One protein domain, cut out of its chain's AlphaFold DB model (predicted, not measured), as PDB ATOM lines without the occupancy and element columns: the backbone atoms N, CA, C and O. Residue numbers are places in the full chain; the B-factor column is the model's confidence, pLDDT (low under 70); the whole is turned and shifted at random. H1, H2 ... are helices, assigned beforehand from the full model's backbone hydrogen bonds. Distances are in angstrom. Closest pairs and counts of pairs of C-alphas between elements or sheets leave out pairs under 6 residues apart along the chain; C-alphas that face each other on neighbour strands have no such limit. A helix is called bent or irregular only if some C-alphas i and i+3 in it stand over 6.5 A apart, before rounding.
ATOM      1  N   ARG A 237      58.238 -43.272  57.229       93.88
ATOM      2  CA  ARG A 237      59.160 -42.141  57.419       93.88
ATOM      3  C   ARG A 237      60.382 -42.185  56.505       93.88
ATOM      4  O   ARG A 237      61.111 -41.195  56.459       93.88
ATOM      5  N   HIS A 238      60.608 -43.260  55.747       93.88
ATOM      6  CA  HIS A 238      61.642 -43.238  54.712       93.88
ATOM      7  C   HIS A 238      61.401 -42.084  53.722       93.88
ATOM      8  O   HIS A 238      60.252 -41.874  53.326       93.88
ATOM      9  N   PRO A 239      62.449 -41.362  53.271       92.94
ATOM     10  CA  PRO A 239      62.294 -40.185  52.410       92.94
ATOM     11  C   PRO A 239      61.419 -40.425  51.171       92.94
ATOM     12  O   PRO A 239      60.542 -39.619  50.864       92.94
ATOM     13  N   GLU A 240      61.584 -41.576  50.511       94.25
ATOM     14  CA  GLU A 240      60.784 -41.960  49.341       94.25
ATOM     15  C   GLU A 240      59.294 -42.136  49.672       94.25
ATOM     16  O   GLU A 240      58.425 -41.780  48.876       94.25
ATOM     17  N   ASN A 241      58.978 -42.671  50.853       95.69
ATOM     18  CA  ASN A 241      57.604 -42.890  51.294       95.69
ATOM     19  C   ASN A 241      56.967 -41.603  51.824       95.69
ATOM     20  O   ASN A 241      55.807 -41.347  51.499       95.69
ATOM     21  N   LYS A 242      57.725 -40.744  52.524       95.12
ATOM     22  CA  LYS A 242      57.282 -39.383  52.871       95.12
ATOM     23  C   LYS A 242      56.854 -38.624  51.614       95.12
ATOM     24  O   LYS A 242      55.764 -38.060  51.581       95.12
ATOM     25  N   GLU A 243      57.650 -38.681  50.543       94.50
ATOM     26  CA  GLU A 243      57.295 -38.053  49.265       94.50
ATOM     27  C   GLU A 243      56.028 -38.663  48.641       94.50
ATOM     28  O   GLU A 243      55.169 -37.936  48.126       94.50
ATOM     29  N   LYS A 244      55.864 -39.992  48.700       95.81
ATOM     30  CA  LYS A 244      54.633 -40.656  48.242       95.81
ATOM     31  C   LYS A 244      53.413 -40.226  49.059       95.81
ATOM     32  O   LYS A 244      52.358 -40.021  48.465       95.81
ATOM     33  N   ILE A 245      53.541 -40.034  50.374       96.75
ATOM     34  CA  ILE A 245      52.462 -39.539  51.248       96.75
ATOM     35  C   ILE A 245      52.119 -38.083  50.904       96.75
ATOM     36  O   ILE A 245      50.944 -37.747  50.743       96.75
ATOM     37  N   SER A 246      53.119 -37.228  50.680       95.81
ATOM     38  CA  SER A 246      52.912 -35.859  50.186       95.81
ATOM     39  C   SER A 246      52.206 -35.834  48.827       95.81
ATOM     40  O   SER A 246      51.287 -35.040  48.603       95.81
ATOM     41  N   THR A 247      52.606 -36.734  47.925       95.75
ATOM     42  CA  THR A 247      51.977 -36.914  46.613       95.75
ATOM     43  C   THR A 247      50.530 -37.364  46.766       95.75
ATOM     44  O   THR A 247      49.651 -36.780  46.136       95.75
ATOM     45  N   LEU A 248      50.267 -38.351  47.627       97.25
ATOM     46  CA  LEU A 248      48.933 -38.865  47.928       97.25
ATOM     47  C   LEU A 248      48.019 -37.750  48.447       97.25
ATOM     48  O   LEU A 248      46.931 -37.564  47.905       97.25
ATOM     49  N   ARG A 249      48.482 -36.949  49.416       97.44
ATOM     50  CA  ARG A 249      47.738 -35.809  49.972       97.44
ATOM     51  C   ARG A 249      47.363 -34.786  48.902       97.44
ATOM     52  O   ARG A 249      46.194 -34.418  48.773       97.44
ATOM     53  N   LYS A 250      48.333 -34.347  48.092       96.62
ATOM     54  CA  LYS A 250      48.092 -33.381  47.006       96.62
ATOM     55  C   LYS A 250      47.181 -33.952  45.918       96.62
ATOM     56  O   LYS A 250      46.255 -33.272  45.478       96.62
ATOM     57  N   ALA A 251      47.415 -35.196  45.501       97.19
ATOM     58  CA  ALA A 251      46.604 -35.869  44.496       97.19
ATOM     59  C   ALA A 251      45.154 -36.030  44.971       97.19
ATOM     60  O   ALA A 251      44.242 -35.711  44.214       97.19
ATOM     61  N   TYR A 252      44.928 -36.436  46.223       98.12
ATOM     62  CA  TYR A 252      43.582 -36.594  46.776       98.12
ATOM     63  C   TYR A 252      42.840 -35.255  46.897       98.12
ATOM     64  O   TYR A 252      41.669 -35.164  46.530       98.12
ATOM     65  N   GLN A 253      43.524 -34.172  47.284       97.50
ATOM     66  CA  GLN A 253      42.926 -32.832  47.281       97.50
ATOM     67  C   GLN A 253      42.492 -32.388  45.873       97.50
ATOM     68  O   GLN A 253      41.396 -31.851  45.690       97.50
ATOM     69  N   VAL A 254      43.339 -32.611  44.861       97.62
ATOM     70  CA  VAL A 254      42.992 -32.331  43.457       97.62
ATOM     71  C   VAL A 254      41.824 -33.212  43.013       97.62
ATOM     72  O   VAL A 254      40.898 -32.718  42.377       97.62
ATOM     73  N   PHE A 255      41.819 -34.485  43.400       97.94
ATOM     74  CA  PHE A 255      40.753 -35.439  43.100       97.94
ATOM     75  C   PHE A 255      39.391 -35.004  43.657       97.94
ATOM     76  O   PHE A 255      38.401 -35.018  42.924       97.94
ATOM     77  N   MET A 256      39.347 -34.518  44.902       97.81
ATOM     78  CA  MET A 256      38.151 -33.902  45.492       97.81
ATOM     79  C   MET A 256      37.663 -32.697  44.683       97.81
ATOM     80  O   MET A 256      36.470 -32.571  44.420       97.81
ATOM     81  N   ASN A 257      38.580 -31.839  44.225       97.19
ATOM     82  CA  ASN A 257      38.224 -30.677  43.409       97.19
ATOM     83  C   ASN A 257      37.660 -31.084  42.033       97.19
ATOM     84  O   ASN A 257      36.753 -30.420  41.531       97.19
ATOM     85  N   ILE A 258      38.165 -32.166  41.423       97.38
ATOM     86  CA  ILE A 258      37.600 -32.728  40.183       97.38
ATOM     87  C   ILE A 258      36.171 -33.221  40.429       97.38
ATOM     88  O   ILE A 258      35.272 -32.892  39.654       97.38
ATOM     89  N   ALA A 259      35.955 -33.978  41.510       96.38
ATOM     90  CA  ALA A 259      34.643 -34.510  41.871       96.38
ATOM     91  C   ALA A 259      33.619 -33.392  42.141       96.38
ATOM     92  O   ALA A 259      32.487 -33.476  41.667       96.38
ATOM     93  N   GLU A 260      34.027 -32.316  42.823       96.00
ATOM     94  CA  GLU A 260      33.200 -31.122  43.034       96.00
ATOM     95  C   GLU A 260      32.770 -30.485  41.702       96.00
ATOM     96  O   GLU A 260      31.578 -30.288  41.470       96.00
ATOM     97  N   VAL A 261      33.723 -30.217  40.797       95.38
ATOM     98  CA  VAL A 261      33.434 -29.614  39.479       95.38
ATOM     99  C   VAL A 261      32.530 -30.505  38.635       95.38
ATOM    100  O   VAL A 261      31.656 -30.007  37.925       95.38
ATOM    101  N   PHE A 262      32.729 -31.821  38.698       95.38
ATOM    102  CA  PHE A 262      31.875 -32.779  38.010       95.38
ATOM    103  C   PHE A 262      30.439 -32.758  38.552       95.38
ATOM    104  O   PHE A 262      29.493 -32.710  37.768       95.38
ATOM    105  N   CYS A 263      30.263 -32.721  39.876       93.19
ATOM    106  CA  CYS A 263      28.942 -32.699  40.510       93.19
ATOM    107  C   CYS A 263      28.130 -31.427  40.209       93.19
ATOM    108  O   CYS A 263      26.902 -31.463  40.290       93.19
ATOM    109  N   ASP A 264      28.770 -30.322  39.809       91.12
ATOM    110  CA  ASP A 264      28.060 -29.129  39.327       91.12
ATOM    111  C   ASP A 264      27.321 -29.382  37.993       91.12
ATOM    112  O   ASP A 264      26.296 -28.749  37.715       91.12
ATOM    113  N   ASN A 265      27.816 -30.303  37.154       89.56
ATOM    114  CA  ASN A 265      27.200 -30.670  35.876       89.56
ATOM    115  C   ASN A 265      27.513 -32.131  35.469       89.56
ATOM    116  O   ASN A 265      28.263 -32.362  34.513       89.56
ATOM    117  N   PRO A 266      26.909 -33.128  36.143       87.81
ATOM    118  CA  PRO A 266      27.314 -34.530  36.006       87.81
ATOM    119  C   PRO A 266      26.933 -35.154  34.658       87.81
ATOM    120  O   PRO A 266      27.539 -36.128  34.228       87.81
ATOM    121  N   SER A 267      25.975 -34.566  33.940       85.88
ATOM    122  CA  SER A 267      25.389 -35.185  32.747       85.88
ATOM    123  C   SER A 267      26.229 -35.009  31.473       85.88
ATOM    124  O   SER A 267      25.868 -35.549  30.428       85.88
ATOM    125  N   LYS A 268      27.310 -34.209  31.508       86.06
ATOM    126  CA  LYS A 268      28.212 -33.961  30.360       86.06
ATOM    127  C   LYS A 268      29.661 -33.665  30.802       86.06
ATOM    128  O   LYS A 268      30.134 -32.546  30.579       86.06
ATOM    129  N   PRO A 269      30.381 -34.616  31.424       92.56
ATOM    130  CA  PRO A 269      31.799 -34.426  31.723       92.56
ATOM    131  C   PRO A 269      32.597 -34.262  30.422       92.56
ATOM    132  O   PRO A 269      32.348 -34.955  29.435       92.56
ATOM    133  N   SER A 270      33.569 -33.350  30.405       95.44
ATOM    134  CA  SER A 270      34.489 -33.238  29.271       95.44
ATOM    135  C   SER A 270      35.497 -34.394  29.281       95.44
ATOM    136  O   SER A 270      35.859 -34.901  30.345       95.44
ATOM    137  N   HIS A 271      36.002 -34.787  28.106       96.38
ATOM    138  CA  HIS A 271      37.072 -35.791  28.005       96.38
ATOM    139  C   HIS A 271      38.299 -35.407  28.837       96.38
ATOM    140  O   HIS A 271      38.815 -36.233  29.577       96.38
ATOM    141  N   GLN A 272      38.695 -34.131  28.810       97.00
ATOM    142  CA  GLN A 272      39.826 -33.633  29.596       97.00
ATOM    143  C   GLN A 272      39.602 -33.788  31.109       97.00
ATOM    144  O   GLN A 272      40.526 -34.174  31.823       97.00
ATOM    145  N   LEU A 273      38.386 -33.516  31.603       96.25
ATOM    146  CA  LEU A 273      38.053 -33.672  33.022       96.25
ATOM    147  C   LEU A 273      38.043 -35.149  33.433       96.25
ATOM    148  O   LEU A 273      38.546 -35.493  34.501       96.25
ATOM    149  N   ASN A 274      37.515 -36.027  32.576       97.44
ATOM    150  CA  ASN A 274      37.555 -37.469  32.799       97.44
ATOM    151  C   ASN A 274      38.994 -38.010  32.804       97.44
ATOM    152  O   ASN A 274      39.357 -38.781  33.689       97.44
ATOM    153  N   ASP A 275      39.829 -37.581  31.861       97.56
ATOM    154  CA  ASP A 275      41.232 -37.994  31.789       97.56
ATOM    155  C   ASP A 275      42.011 -37.517  33.017       97.56
ATOM    156  O   ASP A 275      42.798 -38.278  33.580       97.56
ATOM    157  N   ALA A 276      41.757 -36.286  33.475       97.88
ATOM    158  CA  ALA A 276      42.292 -35.777  34.732       97.88
ATOM    159  C   ALA A 276      41.854 -36.649  35.917       97.88
ATOM    160  O   ALA A 276      42.700 -37.085  36.694       97.88
ATOM    161  N   TYR A 277      40.560 -36.975  36.017       97.75
ATOM    162  CA  TYR A 277      40.025 -37.841  37.072       97.75
ATOM    163  C   TYR A 277      40.714 -39.210  37.096       97.75
ATOM    164  O   TYR A 277      41.198 -39.638  38.143       97.75
ATOM    165  N   VAL A 278      40.806 -39.889  35.948       97.62
ATOM    166  CA  VAL A 278      41.413 -41.226  35.836       97.62
ATOM    167  C   VAL A 278      42.911 -41.186  36.147       97.62
ATOM    168  O   VAL A 278      43.411 -42.060  36.858       97.62
ATOM    169  N   LYS A 279      43.632 -40.161  35.672       97.62
ATOM    170  CA  LYS A 279      45.057 -39.969  35.985       97.62
ATOM    171  C   LYS A 279      45.281 -39.746  37.480       97.62
ATOM    172  O   LYS A 279      46.117 -40.429  38.068       97.62
ATOM    173  N   THR A 280      44.527 -38.847  38.112       97.19
ATOM    174  CA  THR A 280      44.658 -38.579  39.552       97.19
ATOM    175  C   THR A 280      44.246 -39.789  40.388       97.19
ATOM    176  O   THR A 280      44.955 -40.143  41.327       97.19
ATOM    177  N   LYS A 281      43.170 -40.489  40.004       97.44
ATOM    178  CA  LYS A 281      42.773 -41.763  40.616       97.44
ATOM    179  C   LYS A 281      43.915 -42.776  40.578       97.44
ATOM    180  O   LYS A 281      44.199 -43.407  41.590       97.44
ATOM    181  N   LYS A 282      44.582 -42.928  39.430       96.88
ATOM    182  CA  LYS A 282      45.721 -43.842  39.291       96.88
ATOM    183  C   LYS A 282      46.863 -43.468  40.242       96.88
ATOM    184  O   LYS A 282      47.360 -44.352  40.926       96.88
ATOM    185  N   LEU A 283      47.215 -42.180  40.343       97.06
ATOM    186  CA  LEU A 283      48.235 -41.702  41.290       97.06
ATOM    187  C   LEU A 283      47.883 -42.047  42.744       97.06
ATOM    188  O   LEU A 283      48.748 -42.513  43.482       97.06
ATOM    189  N   ILE A 284      46.621 -41.853  43.142       97.00
ATOM    190  CA  ILE A 284      46.129 -42.192  44.486       97.00
ATOM    191  C   ILE A 284      46.237 -43.698  44.726       97.00
ATOM    192  O   ILE A 284      46.850 -44.113  45.704       97.00
ATOM    193  N   THR A 285      45.695 -44.522  43.824       95.81
ATOM    194  CA  THR A 285      45.708 -45.983  43.969       95.81
ATOM    195  C   THR A 285      47.130 -46.545  43.987       95.81
ATOM    196  O   THR A 285      47.423 -47.425  44.794       95.81
ATOM    197  N   ASP A 286      48.019 -46.038  43.128       96.00
ATOM    198  CA  ASP A 286      49.422 -46.447  43.097       96.00
ATOM    199  C   ASP A 286      50.126 -46.064  44.411       96.00
ATOM    200  O   ASP A 286      50.787 -46.912  45.005       96.00
ATOM    201  N   ALA A 287      49.914 -44.848  44.930       96.50
ATOM    202  CA  ALA A 287      50.484 -44.425  46.211       96.50
ATOM    203  C   ALA A 287      49.946 -45.247  47.395       96.50
ATOM    204  O   ALA A 287      50.730 -45.719  48.215       96.50
ATOM    205  N   VAL A 288      48.631 -45.483  47.467       95.88
ATOM    206  CA  VAL A 288      47.995 -46.305  48.515       95.88
ATOM    207  C   VAL A 288      48.505 -47.746  48.484       95.88
ATOM    208  O   VAL A 288      48.765 -48.327  49.539       95.88
ATOM    209  N   ARG A 289      48.688 -48.326  47.291       94.69
ATOM    210  CA  ARG A 289      49.252 -49.672  47.121       94.69
ATOM    211  C   ARG A 289      50.712 -49.724  47.562       94.69
ATOM    212  O   ARG A 289      51.075 -50.616  48.325       94.69
ATOM    213  N   ASP A 290      51.527 -48.784  47.094       94.62
ATOM    214  CA  ASP A 290      52.960 -48.720  47.386       94.62
ATOM    215  C   ASP A 290      53.236 -48.515  48.883       94.62
ATOM    216  O   ASP A 290      54.143 -49.133  49.437       94.62
ATOM    217  N   LEU A 291      52.425 -47.678  49.536       95.31
ATOM    218  CA  LEU A 291      52.480 -47.409  50.974       95.31
ATOM    219  C   LEU A 291      51.762 -48.480  51.810       95.31
ATOM    220  O   LEU A 291      51.870 -48.473  53.033       95.31
ATOM    221  N   ARG A 292      51.062 -49.420  51.156       94.12
ATOM    222  CA  ARG A 292      50.315 -50.525  51.778       94.12
ATOM    223  C   ARG A 292      49.266 -50.042  52.791       94.12
ATOM    224  O   ARG A 292      49.148 -50.611  53.871       94.12
ATOM    225  N   LEU A 293      48.505 -49.009  52.431       93.62
ATOM    226  CA  LEU A 293      47.508 -48.374  53.311       93.62
ATOM    227  C   LEU A 293      46.094 -48.985  53.207       93.62
ATOM    228  O   LEU A 293      45.131 -48.407  53.706       93.62
ATOM    229  N   TYR A 294      45.943 -50.119  52.517       86.00
ATOM    230  CA  TYR A 294      44.656 -50.797  52.347       86.00
ATOM    231  C   TYR A 294      44.272 -51.623  53.583       86.00
ATOM    232  O   TYR A 294      45.126 -52.217  54.235       86.00
ATOM    233  N   VAL A 295      42.967 -51.732  53.843       78.50
ATOM    234  CA  VAL A 295      42.397 -52.464  54.993       78.50
ATOM    235  C   VAL A 295      42.472 -54.000  54.828       78.50
ATOM    236  O   VAL A 295      42.207 -54.745  55.764       78.50
ATOM    237  N   ASN A 296      42.872 -54.520  53.660       63.38
ATOM    238  CA  ASN A 296      42.813 -55.962  53.389       63.38
ATOM    239  C   ASN A 296      43.790 -56.800  54.234       63.38
ATOM    240  O   ASN A 296      44.990 -56.880  53.968       63.38
ATOM    241  N   SER A 297      43.201 -57.527  55.183       51.62
ATOM    242  CA  SER A 297      43.800 -58.461  56.135       51.62
ATOM    243  C   SER A 297      44.156 -59.824  55.521       51.62
ATOM    244  O   SER A 297      43.825 -60.864  56.092       51.62
ATOM    245  N   VAL A 298      44.826 -59.877  54.363       53.47
ATOM    246  CA  VAL A 298      45.178 -61.182  53.747       53.47
ATOM    247  C   VAL A 298      46.105 -62.006  54.661       53.47
ATOM    248  O   VAL A 298      46.111 -63.229  54.596       53.47
ATOM    249  N   SER A 299      46.844 -61.354  55.563       59.72
ATOM    250  CA  SER A 299      47.730 -61.996  56.541       59.72
ATOM    251  C   SER A 299      47.174 -62.056  57.970       59.72
ATOM    252  O   SER A 299      47.920 -62.410  58.880       59.72
ATOM    253  N   GLY A 300      45.920 -61.650  58.212       65.19
ATOM    254  CA  GLY A 300      45.338 -61.555  59.564       65.19
ATOM    255  C   GLY A 300      45.977 -60.499  60.483       65.19
ATOM    256  O   GLY A 300      45.435 -60.203  61.541       65.19
ATOM    257  N   ARG A 301      47.096 -59.882  60.080       70.75
ATOM    258  CA  ARG A 301      47.719 -58.763  60.792       70.75
ATOM    259  C   ARG A 301      47.143 -57.460  60.260       70.75
ATOM    260  O   ARG A 301      47.493 -57.026  59.161       70.75
ATOM    261  N   GLN A 302      46.237 -56.870  61.028       75.25
ATOM    262  CA  GLN A 302      45.735 -55.529  60.766       75.25
ATOM    263  C   GLN A 302      46.896 -54.542  60.912       75.25
ATOM    264  O   GLN A 302      47.558 -54.509  61.949       75.25
ATOM    265  N   ARG A 303      47.183 -53.791  59.845       81.69
ATOM    266  CA  ARG A 303      48.134 -52.680  59.918       81.69
ATOM    267  C   ARG A 303      47.550 -51.573  60.779       81.69
ATOM    268  O   ARG A 303      46.343 -51.331  60.726       81.69
ATOM    269  N   ILE A 304      48.410 -50.895  61.525       84.50
ATOM    270  CA  ILE A 304      48.005 -49.835  62.450       84.50
ATOM    271  C   ILE A 304      47.682 -48.572  61.649       84.50
ATOM    272  O   ILE A 304      46.669 -47.916  61.881       84.50
ATOM    273  N   HIS A 305      48.481 -48.278  60.620       88.75
ATOM    274  CA  HIS A 305      48.255 -47.128  59.744       88.75
ATOM    275  C   HIS A 305      47.586 -47.542  58.430       88.75
ATOM    276  O   HIS A 305      48.246 -47.855  57.436       88.75
ATOM    277  N   THR A 306      46.251 -47.519  58.416       91.56
ATOM    278  CA  THR A 306      45.428 -47.750  57.216       91.56
ATOM    279  C   THR A 306      44.492 -46.577  56.952       91.56
ATOM    280  O   THR A 306      44.164 -45.811  57.853       91.56
ATOM    281  N   LEU A 307      44.057 -46.429  55.699       92.38
ATOM    282  CA  LEU A 307      42.992 -45.492  55.347       92.38
ATOM    283  C   LEU A 307      41.643 -46.146  55.657       92.38
ATOM    284  O   LEU A 307      41.032 -46.776  54.790       92.38
ATOM    285  N   THR A 308      41.210 -46.019  56.909       87.94
ATOM    286  CA  THR A 308      39.947 -46.574  57.419       87.94
ATOM    287  C   THR A 308      38.744 -46.167  56.574       87.94
ATOM    288  O   THR A 308      37.862 -46.982  56.309       87.94
ATOM    289  N   HIS A 309      38.760 -44.939  56.056       88.88
ATOM    290  CA  HIS A 309      37.700 -44.384  55.228       88.88
ATOM    291  C   HIS A 309      38.095 -44.305  53.753       88.88
ATOM    292  O   HIS A 309      37.685 -43.366  53.079       88.88
ATOM    293  N   TYR A 310      38.920 -45.217  53.225       93.50
ATOM    294  CA  TYR A 310      39.364 -45.144  51.828       93.50
ATOM    295  C   TYR A 310      38.192 -45.163  50.836       93.50
ATOM    296  O   TYR A 310      37.562 -46.196  50.613       93.50
ATOM    297  N   PHE A 311      37.937 -44.017  50.201       94.69
ATOM    298  CA  PHE A 311      36.800 -43.835  49.310       94.69
ATOM    299  C   PHE A 311      37.214 -43.228  47.963       94.69
ATOM    300  O   PHE A 311      37.881 -42.192  47.891       94.69
ATOM    301  N   ILE A 312      36.786 -43.880  46.878       95.19
ATOM    302  CA  ILE A 312      36.872 -43.398  45.496       95.19
ATOM    303  C   ILE A 312      35.469 -43.556  44.897       95.19
ATOM    304  O   ILE A 312      35.038 -44.693  44.709       95.19
ATOM    305  N   PRO A 313      34.762 -42.461  44.568       92.06
ATOM    306  CA  PRO A 313      33.330 -42.523  44.291       92.06
ATOM    307  C   PRO A 313      32.983 -43.245  42.984       92.06
ATOM    308  O   PRO A 313      31.955 -43.906  42.912       92.06
ATOM    309  N   PHE A 314      33.827 -43.129  41.952       93.38
ATOM    310  CA  PHE A 314      33.543 -43.673  40.617       93.38
ATOM    311  C   PHE A 314      34.777 -44.298  39.968       93.38
ATOM    312  O   PHE A 314      35.925 -43.923  40.254       93.38
ATOM    313  N   ASN A 315      34.557 -45.191  39.006       93.75
ATOM    314  CA  ASN A 315      35.622 -45.691  38.149       93.75
ATOM    315  C   ASN A 315      36.155 -44.627  37.205       93.75
ATOM    316  O   ASN A 315      37.370 -44.443  37.115       93.75
ATOM    317  N   ASN A 316      35.242 -43.930  36.541       96.31
ATOM    318  CA  ASN A 316      35.496 -42.795  35.670       96.31
ATOM    319  C   ASN A 316      34.251 -41.888  35.663       96.31
ATOM    320  O   ASN A 316      33.194 -42.273  36.162       96.31
ATOM    321  N   LEU A 317      34.364 -40.683  35.105       95.62
ATOM    322  CA  LEU A 317      33.268 -39.711  35.132       95.62
ATOM    323  C   LEU A 317      32.147 -40.042  34.138       95.62
ATOM    324  O   LEU A 317      31.008 -39.645  34.361       95.62
ATOM    325  N   PHE A 318      32.431 -40.776  33.058       95.00
ATOM    326  CA  PHE A 318      31.415 -41.163  32.071       95.00
ATOM    327  C   PHE A 318      30.457 -42.236  32.587       95.00
ATOM    328  O   PHE A 318      29.296 -42.266  32.186       95.00
ATOM    329  N   THR A 319      30.930 -43.118  33.468       92.12
ATOM    330  CA  THR A 319      30.106 -44.158  34.095       92.12
ATOM    331  C   THR A 319      29.542 -43.732  35.445       92.12
ATOM    332  O   THR A 319      28.699 -44.446  35.979       92.12
ATOM    333  N   ALA A 320      29.936 -42.567  35.971       91.12
ATOM    334  CA  ALA A 320      29.571 -42.115  37.311       91.12
ATOM    335  C   ALA A 320      28.054 -42.045  37.547       91.12
ATOM    336  O   ALA A 320      27.597 -42.531  38.572       91.12
ATOM    337  N   GLU A 321      27.252 -41.530  36.602       84.94
ATOM    338  CA  GLU A 321      25.781 -41.500  36.753       84.94
ATOM    339  C   GLU A 321      25.152 -42.910  36.786       84.94
ATOM    340  O   GLU A 321      24.079 -43.077  37.355       84.94
ATOM    341  N   LYS A 322      25.809 -43.926  36.206       84.69
ATOM    342  CA  LYS A 322      25.335 -45.323  36.203       84.69
ATOM    343  C   LYS A 322      25.824 -46.105  37.423       84.69
ATOM    344  O   LYS A 322      25.076 -46.897  37.984       84.69
ATOM    345  N   GLU A 323      27.088 -45.916  37.795       82.19
ATOM    346  CA  GLU A 323      27.705 -46.528  38.979       82.19
ATOM    347  C   GLU A 323      27.118 -45.966  40.267       82.19
ATOM    348  O   GLU A 323      27.021 -46.680  41.260       82.19
ATOM    349  N   TYR A 324      26.656 -44.717  40.229       73.62
ATOM    350  CA  TYR A 324      25.843 -44.121  41.273       73.62
ATOM    351  C   TYR A 324      24.419 -44.694  41.234       73.62
ATOM    352  O   TYR A 324      23.443 -44.020  40.910       73.62
ATOM    353  N   THR A 325      24.310 -45.978  41.550       59.59
ATOM    354  CA  THR A 325      23.065 -46.597  41.988       59.59
ATOM    355  C   THR A 325      23.118 -46.577  43.511       59.59
ATOM    356  O   THR A 325      24.013 -47.197  44.085       59.59
ATOM    357  N   PRO A 326      22.274 -45.781  44.192       57.22
ATOM    358  CA  PRO A 326      22.231 -45.781  45.645       57.22
ATOM    359  C   PRO A 326      21.692 -47.140  46.096       57.22
ATOM    360  O   PRO A 326      20.485 -47.329  46.232       57.22
ATOM    361  N   ASP A 327      22.585 -48.111  46.264       51.66
ATOM    362  CA  ASP A 327      22.223 -49.431  46.745       51.66
ATOM    363  C   ASP A 327      21.792 -49.332  48.221       51.66
ATOM    364  O   ASP A 327      22.586 -49.151  49.140       51.66
ATOM    365  N   LEU A 338      23.110 -37.103  41.216       84.44
ATOM    366  CA  LEU A 338      24.448 -37.112  41.803       84.44
ATOM    367  C   LEU A 338      24.832 -35.704  42.302       84.44
ATOM    368  O   LEU A 338      24.789 -34.745  41.529       84.44
ATOM    369  N   SER A 339      25.166 -35.583  43.592       89.44
ATOM    370  CA  SER A 339      25.411 -34.300  44.266       89.44
ATOM    371  C   SER A 339      26.692 -34.331  45.091       89.44
ATOM    372  O   SER A 339      26.970 -35.305  45.795       89.44
ATOM    373  N   TRP A 340      27.432 -33.219  45.064       93.06
ATOM    374  CA  TRP A 340      28.657 -33.034  45.844       93.06
ATOM    375  C   TRP A 340      28.414 -33.210  47.343       93.06
ATOM    376  O   TRP A 340      29.226 -33.820  48.027       93.06
ATOM    377  N   ASP A 341      27.270 -32.742  47.847       89.62
ATOM    378  CA  ASP A 341      26.951 -32.801  49.277       89.62
ATOM    379  C   ASP A 341      26.841 -34.241  49.805       89.62
ATOM    380  O   ASP A 341      27.063 -34.462  50.991       89.62
ATOM    381  N   TYR A 342      26.555 -35.214  48.933       87.19
ATOM    382  CA  TYR A 342      26.474 -36.625  49.307       87.19
ATOM    383  C   TYR A 342      27.850 -37.298  49.370       87.19
ATOM    384  O   TYR A 342      28.147 -38.013  50.319       87.19
ATOM    385  N   ILE A 343      28.715 -37.055  48.378       91.75
ATOM    386  CA  ILE A 343      30.043 -37.693  48.316       91.75
ATOM    387  C   ILE A 343      31.094 -36.976  49.177       91.75
ATOM    388  O   ILE A 343      32.073 -37.590  49.604       91.75
ATOM    389  N   ARG A 344      30.897 -35.681  49.463       94.25
ATOM    390  CA  ARG A 344      31.845 -34.838  50.205       94.25
ATOM    391  C   ARG A 344      32.209 -35.401  51.589       94.25
ATOM    392  O   ARG A 344      33.402 -35.406  51.880       94.25
ATOM    393  N   PRO A 345      31.276 -35.862  52.449       93.06
ATOM    394  CA  PRO A 345      31.625 -36.369  53.779       93.06
ATOM    395  C   PRO A 345      32.597 -37.554  53.739       93.06
ATOM    396  O   PRO A 345      33.585 -37.547  54.464       93.06
ATOM    397  N   GLN A 346      32.368 -38.521  52.845       93.56
ATOM    398  CA  GLN A 346      33.223 -39.705  52.716       93.56
ATOM    399  C   GLN A 346      34.610 -39.347  52.173       93.56
ATOM    400  O   GLN A 346      35.615 -39.784  52.725       93.56
ATOM    401  N   MET A 347      34.683 -38.481  51.154       96.38
ATOM    402  CA  MET A 347      35.976 -38.005  50.647       96.38
ATOM    403  C   MET A 347      36.745 -37.184  51.694       96.38
ATOM    404  O   MET A 347      37.961 -37.318  51.808       96.38
ATOM    405  N   ASN A 348      36.055 -36.351  52.480       95.62
ATOM    406  CA  ASN A 348      36.674 -35.612  53.582       95.62
ATOM    407  C   ASN A 348      37.226 -36.553  54.660       95.62
ATOM    408  O   ASN A 348      38.294 -36.269  55.193       95.62
ATOM    409  N   ALA A 349      36.533 -37.654  54.964       92.06
ATOM    410  CA  ALA A 349      37.021 -38.659  55.902       92.06
ATOM    411  C   ALA A 349      38.311 -39.318  55.384       92.06
ATOM    412  O   ALA A 349      39.312 -39.323  56.094       92.06
ATOM    413  N   THR A 350      38.351 -39.743  54.111       95.94
ATOM    414  CA  THR A 350      39.593 -40.254  53.500       95.94
ATOM    415  C   THR A 350      40.724 -39.225  53.553       95.94
ATOM    416  O   THR A 350      41.868 -39.568  53.839       95.94
ATOM    417  N   TYR A 351      40.425 -37.958  53.252       97.38
ATOM    418  CA  TYR A 351      41.425 -36.894  53.293       97.38
ATOM    419  C   TYR A 351      41.933 -36.639  54.717       97.38
ATOM    420  O   TYR A 351      43.123 -36.387  54.886       97.38
ATOM    421  N   GLY A 352      41.062 -36.748  55.726       95.00
ATOM    422  CA  GLY A 352      41.424 -36.685  57.141       95.00
ATOM    423  C   GLY A 352      42.451 -37.751  57.518       95.00
ATOM    424  O   GLY A 352      43.510 -37.396  58.034       95.00
ATOM    425  N   ASP A 353      42.195 -39.012  57.155       94.88
ATOM    426  CA  ASP A 353      43.129 -40.126  57.375       94.88
ATOM    427  C   ASP A 353      44.495 -39.853  56.697       94.88
ATOM    428  O   ASP A 353      45.557 -40.053  57.290       94.88
ATOM    429  N   ILE A 354      44.489 -39.344  55.455       96.62
ATOM    430  CA  ILE A 354      45.717 -38.999  54.712       96.62
ATOM    431  C   ILE A 354      46.472 -37.834  55.375       96.62
ATOM    432  O   ILE A 354      47.703 -37.843  55.418       96.62
ATOM    433  N   ASP A 355      45.765 -36.811  55.856       96.19
ATOM    434  CA  ASP A 355      46.362 -35.624  56.473       96.19
ATOM    435  C   ASP A 355      46.933 -35.915  57.870       96.19
ATOM    436  O   ASP A 355      47.992 -35.396  58.226       96.19
ATOM    437  N   GLU A 356      46.286 -36.789  58.643       93.31
ATOM    438  CA  GLU A 356      46.838 -37.311  59.896       93.31
ATOM    439  C   GLU A 356      48.123 -38.106  59.636       93.31
ATOM    440  O   GLU A 356      49.149 -37.856  60.275       93.31
ATOM    441  N   LEU A 357      48.102 -39.006  58.646       95.06
ATOM    442  CA  LEU A 357      49.281 -39.769  58.243       95.06
ATOM    443  C   LEU A 357      50.428 -38.846  57.816       95.06
ATOM    444  O   LEU A 357      51.558 -39.022  58.268       95.06
ATOM    445  N   TYR A 358      50.132 -37.836  56.992       96.19
ATOM    446  CA  TYR A 358      51.091 -36.816  56.560       96.19
ATOM    447  C   TYR A 358      51.746 -36.101  57.747       96.19
ATOM    448  O   TYR A 358      52.959 -35.891  57.733       96.19
ATOM    449  N   ARG A 359      50.976 -35.763  58.790       91.94
ATOM    450  CA  ARG A 359      51.507 -35.154  60.018       91.94
ATOM    451  C   ARG A 359      52.403 -36.116  60.800       91.94
ATOM    452  O   ARG A 359      53.513 -35.729  61.153       91.94
ATOM    453  N   LYS A 360      51.985 -37.372  61.000       89.38
ATOM    454  CA  LYS A 360      52.755 -38.395  61.748       89.38
ATOM    455  C   LYS A 360      54.123 -38.715  61.136       89.38
ATOM    456  O   LYS A 360      55.060 -39.083  61.856       89.38
ATOM    457  N   VAL A 361      54.239 -38.598  59.812       93.62
ATOM    458  CA  VAL A 361      55.497 -38.828  59.089       93.62
ATOM    459  C   VAL A 361      56.283 -37.553  58.807       93.62
ATOM    460  O   VAL A 361      57.335 -37.648  58.184       93.62
ATOM    461  N   GLU A 362      55.796 -36.380  59.221       91.38
ATOM    462  CA  GLU A 362      56.394 -35.078  58.891       91.38
ATOM    463  C   GLU A 362      56.587 -34.924  57.374       91.38
ATOM    464  O   GLU A 362      57.700 -34.763  56.862       91.38
ATOM    465  N   GLY A 363      55.493 -35.076  56.628       87.75
ATOM    466  CA  GLY A 363      55.516 -34.949  55.178       87.75
ATOM    467  C   GLY A 363      56.059 -33.587  54.733       87.75
ATOM    468  O   GLY A 363      55.847 -32.562  55.383       87.75
ATOM    469  N   SER A 364      56.758 -33.576  53.598       85.62
ATOM    470  CA  SER A 364      57.275 -32.350  52.980       85.62
ATOM    471  C   SER A 364      56.288 -31.800  51.956       85.62
ATOM    472  O   SER A 364      55.690 -32.556  51.186       85.62
ATOM    473  N   GLU A 365      56.154 -30.479  51.877       83.69
ATOM    474  CA  GLU A 365      55.356 -29.852  50.820       83.69
ATOM    475  C   GLU A 365      56.036 -29.920  49.447       83.69
ATOM    476  O   GLU A 365      55.368 -29.780  48.421       83.69
ATOM    477  N   VAL A 366      57.346 -30.159  49.389       77.44
ATOM    478  CA  VAL A 366      58.090 -30.229  48.127       77.44
ATOM    479  C   VAL A 366      57.980 -31.643  47.559       77.44
ATOM    480  O   VAL A 366      58.375 -32.609  48.204       77.44
ATOM    481  N   LEU A 367      57.427 -31.769  46.347       80.88
ATOM    482  CA  LEU A 367      57.448 -33.032  45.605       80.88
ATOM    483  C   LEU A 367      58.763 -33.127  44.830       80.88
ATOM    484  O   LEU A 367      59.080 -32.218  44.064       80.88
ATOM    485  N   SER A 368      59.499 -34.224  44.992       76.88
ATOM    486  CA  SER A 368      60.782 -34.440  44.309       76.88
ATOM    487  C   SER A 368      60.596 -34.836  42.842       76.88
ATOM    488  O   SER A 368      61.490 -34.600  42.034       76.88
ATOM    489  N   LYS A 369      59.443 -35.415  42.473       89.31
ATOM    490  CA  LYS A 369      59.093 -35.769  41.084       89.31
ATOM    491  C   LYS A 369      58.429 -34.599  40.335       89.31
ATOM    492  O   LYS A 369      57.213 -34.407  40.475       89.31
ATOM    493  N   PRO A 370      59.168 -33.852  39.487       89.06
ATOM    494  CA  PRO A 370      58.633 -32.688  38.779       89.06
ATOM    495  C   PRO A 370      57.462 -33.044  37.856       89.06
ATOM    496  O   PRO A 370      56.490 -32.295  37.810       89.06
ATOM    497  N   ASP A 371      57.486 -34.215  37.211       92.56
ATOM    498  CA  ASP A 371      56.427 -34.659  36.288       92.56
ATOM    499  C   ASP A 371      55.065 -34.809  36.983       92.56
ATOM    500  O   ASP A 371      54.016 -34.456  36.434       92.56
ATOM    501  N   VAL A 372      55.067 -35.306  38.224       92.56
ATOM    502  CA  VAL A 372      53.843 -35.475  39.018       92.56
ATOM    503  C   VAL A 372      53.315 -34.112  39.451       92.56
ATOM    504  O   VAL A 372      52.124 -33.838  39.311       92.56
ATOM    505  N   GLN A 373      54.198 -33.226  39.919       91.88
ATOM    506  CA  GLN A 373      53.820 -31.869  40.306       91.88
ATOM    507  C   GLN A 373      53.286 -31.070  39.109       91.88
ATOM    508  O   GLN A 373      52.272 -30.382  39.239       91.88
ATOM    509  N   GLN A 374      53.913 -31.200  37.938       94.12
ATOM    510  CA  GLN A 374      53.444 -30.599  36.694       94.12
ATOM    511  C   GLN A 374      52.055 -31.127  36.324       94.12
ATOM    512  O   GLN A 374      51.148 -30.329  36.094       94.12
ATOM    513  N   THR A 375      51.853 -32.447  36.368       94.81
ATOM    514  CA  THR A 375      50.548 -33.067  36.093       94.81
ATOM    515  C   THR A 375      49.456 -32.515  37.019       94.81
ATOM    516  O   THR A 375      48.377 -32.144  36.560       94.81
ATOM    517  N   LEU A 376      49.721 -32.405  38.326       94.94
ATOM    518  CA  LEU A 376      48.754 -31.863  39.293       94.94
ATOM    519  C   LEU A 376      48.471 -30.365  39.075       94.94
ATOM    520  O   LEU A 376      47.330 -29.919  39.247       94.94
ATOM    521  N   ASN A 377      49.476 -29.594  38.658       94.00
ATOM    522  CA  ASN A 377      49.327 -28.174  38.333       94.00
ATOM    523  C   ASN A 377      48.490 -27.967  37.062       94.00
ATOM    524  O   ASN A 377      47.588 -27.129  37.051       94.00
ATOM    525  N   GLU A 378      48.738 -28.757  36.014       96.56
ATOM    526  CA  GLU A 378      47.962 -28.739  34.767       96.56
ATOM    527  C   GLU A 378      46.487 -29.071  35.022       96.56
ATOM    528  O   GLU A 378      45.596 -28.374  34.529       96.56
ATOM    529  N   ILE A 379      46.217 -30.077  35.860       96.19
ATOM    530  CA  ILE A 379      44.852 -30.432  36.268       96.19
ATOM    531  C   ILE A 379      44.207 -29.294  37.069       96.19
ATOM    532  O   ILE A 379      43.061 -28.931  36.813       96.19
ATOM    533  N   SER A 380      44.931 -28.676  38.003       95.00
ATOM    534  CA  SER A 380      44.409 -27.549  38.792       95.00
ATOM    535  C   SER A 380      44.061 -26.334  37.916       95.00
ATOM    536  O   SER A 380      43.038 -25.670  38.125       95.00
ATOM    537  N   LEU A 381      44.866 -26.075  36.881       96.12
ATOM    538  CA  LEU A 381      44.589 -25.047  35.878       96.12
ATOM    539  C   LEU A 381      43.353 -25.396  35.034       96.12
ATOM    540  O   LEU A 381      42.504 -24.530  34.806       96.12
ATOM    541  N   LEU A 382      43.216 -26.657  34.606       96.19
ATOM    542  CA  LEU A 382      42.034 -27.155  33.894       96.19
ATOM    543  C   LEU A 382      40.755 -26.965  34.725       96.19
ATOM    544  O   LEU A 382      39.746 -26.485  34.202       96.19
ATOM    545  N   LEU A 383      40.795 -27.281  36.022       94.94
ATOM    546  CA  LEU A 383      39.659 -27.102  36.932       94.94
ATOM    547  C   LEU A 383      39.266 -25.634  37.077       94.94
ATOM    548  O   LEU A 383      38.078 -25.314  37.065       94.94
ATOM    549  N   SER A 384      40.249 -24.736  37.154       94.62
ATOM    550  CA  SER A 384      40.003 -23.293  37.230       94.62
ATOM    551  C   SER A 384      39.291 -22.775  35.974       94.62
ATOM    552  O   SER A 384      38.277 -22.083  36.088       94.62
ATOM    553  N   LYS A 385      39.745 -23.187  34.778       95.94
ATOM    554  CA  LYS A 385      39.086 -22.861  33.498       95.94
ATOM    555  C   LYS A 385      37.664 -23.425  33.427       95.94
ATOM    556  O   LYS A 385      36.728 -22.697  33.110       95.94
ATOM    557  N   THR A 386      37.491 -24.690  33.812       93.31
ATOM    558  CA  THR A 386      36.185 -25.371  33.801       93.31
ATOM    559  C   THR A 386      35.187 -24.694  34.751       93.31
ATOM    560  O   THR A 386      34.039 -24.452  34.378       93.31
ATOM    561  N   LYS A 387      35.619 -24.303  35.963       92.75
ATOM    562  CA  LYS A 387      34.790 -23.539  36.914       92.75
ATOM    563  C   LYS A 387      34.360 -22.189  36.325       92.75
ATOM    564  O   LYS A 387      33.206 -21.784  36.485       92.75
ATOM    565  N   GLU A 388      35.254 -21.492  35.622       93.12
ATOM    566  CA  GLU A 388      34.936 -20.215  34.978       93.12
ATOM    567  C   GLU A 388      33.925 -20.374  33.827       93.12
ATOM    568  O   GLU A 388      32.972 -19.595  33.727       93.12
ATOM    569  N   GLU A 389      34.078 -21.403  32.991       91.44
ATOM    570  CA  GLU A 389      33.143 -21.733  31.906       91.44
ATOM    571  C   GLU A 389      31.753 -22.104  32.440       91.44
ATOM    572  O   GLU A 389      30.745 -21.558  31.977       91.44
ATOM    573  N   ASN A 390      31.682 -22.928  33.489       88.06
ATOM    574  CA  ASN A 390      30.429 -23.266  34.169       88.06
ATOM    575  C   ASN A 390      29.743 -22.019  34.760       88.06
ATOM    576  O   ASN A 390      28.519 -21.855  34.666       88.06
ATOM    577  N   LYS A 391      30.524 -21.078  35.310       89.50
ATOM    578  CA  LYS A 391      30.020 -19.786  35.809       89.50
ATOM    579  C   LYS A 391      29.500 -18.882  34.683       89.50
ATOM    580  O   LYS A 391      28.534 -18.145  34.883       89.50
ATOM    581  N   LYS A 392      30.110 -18.921  33.493       90.75
ATOM    582  CA  LYS A 392      29.619 -18.198  32.304       90.75
ATOM    583  C   LYS A 392      28.306 -18.805  31.796       90.75
ATOM    584  O   LYS A 392      27.347 -18.067  31.582       90.75
ATOM    585  N   LEU A 393      28.217 -20.133  31.696       85.44
ATOM    586  CA  LEU A 393      27.010 -20.851  31.259       85.44
ATOM    587  C   LEU A 393      25.797 -20.594  32.167       85.44
ATOM    588  O   LEU A 393      24.688 -20.364  31.678       85.44
ATOM    589  N   THR A 394      26.002 -20.586  33.487       83.19
ATOM    590  CA  THR A 394      24.940 -20.293  34.466       83.19
ATOM    591  C   THR A 394      24.439 -18.851  34.370       83.19
ATOM    592  O   THR A 394      23.229 -18.631  34.393       83.19
TER     593      THR A 394
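This is residues 237 to 327 and 338 to 394 of the 587 residues of an uncharacterized protein of Candidatus Yanofskybacteria bacterium GW2011_GWD2_39_48 (UniProt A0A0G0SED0). Four long helices form a flat body with H1 as its core: H2, H4 and H5 each pack on H1, and H1, H2 and H5 make a small up-and-down bundle, while H4 is joined to the group by its contact with H1 alone. A long loop, residues 291 to 319, leads from H2 to the short helix H3, which touches no other helix. The printed part has 148 residues with five named helices, in the order H1 H2 H3 H4 H5, and no named strand; the class is all helix. It is compact, with a radius of gyration of the C-alphas of 15.9 A, and spans 49 by 39 by 20 A.

H1, residues 239 to 264, begins with C-alpha 239 at (62.294, -40.185, 52.410) and is 38.3 A long. H2, residues 271 to 290, is 28.2 A long. H3 is residues 320 to 323. H4, residues 340 to 360, is 29.4 A long and begins with C-alpha 340 at (28.657, -33.034, 45.844). H4 is irregular, but only just: C-alphas 342 and 345 are 6.8 A apart, and it has a kink of 31 degrees near residue 347. H5, residues 370 to 394, is 36.2 A long and ends with C-alpha 394 at (24.940, -20.293, 34.466).

H1 is the hub, touching three helices. H1 and H2 form a helical hairpin: they run opposite ways at a shallow tilt of 33 degrees, only just short of steep, and their closest C-alphas, of Leu 248 and Ile 284, are 5.5 A apart. H4 touches H1 at Trp 340 and Cys 263, the closest C-alphas at 5.4 A, and they run opposite ways at a shallow tilt of 13 degrees. H5 touches H1, the same way at a shallow tilt of 14 degrees; the closest C-alphas, of Val 261 and Lys 387, are 6.7 A apart. H5 touches H2 with residues 376 to 383 alone, and H2 touches H5 with residues 273 to 280 alone. They run opposite ways at a steep tilt of 39 degrees, and their closest C-alphas, of Ala 276 and Ile 379, are 6.1 A apart. H1, H2 and H5 are a bundle, up and down, each running against the one before it in the chain. H2 and H4 are apart, as are H4 and H5. Every O i to N i+4 pair is within hydrogen-bond range in H1, H2 and H5, and 15 of 17 are in H4; H3 is too short for such a pair.

The C-alphas farthest apart, of Gly 300 and Lys 392, are 53.6 A apart. Residues 328 to 337 are not printed, and C-alphas 327 and 338 are 13.5 A apart across this cut, in the link from H3 to H4. The link from H2 to H3 is long, with 29 residues; those from H1 to H2 and from H4 to H5 are short. The mean pLDDT of the printed part is 90.6, and residues 296 to 300 and 325 to 327 are under 70.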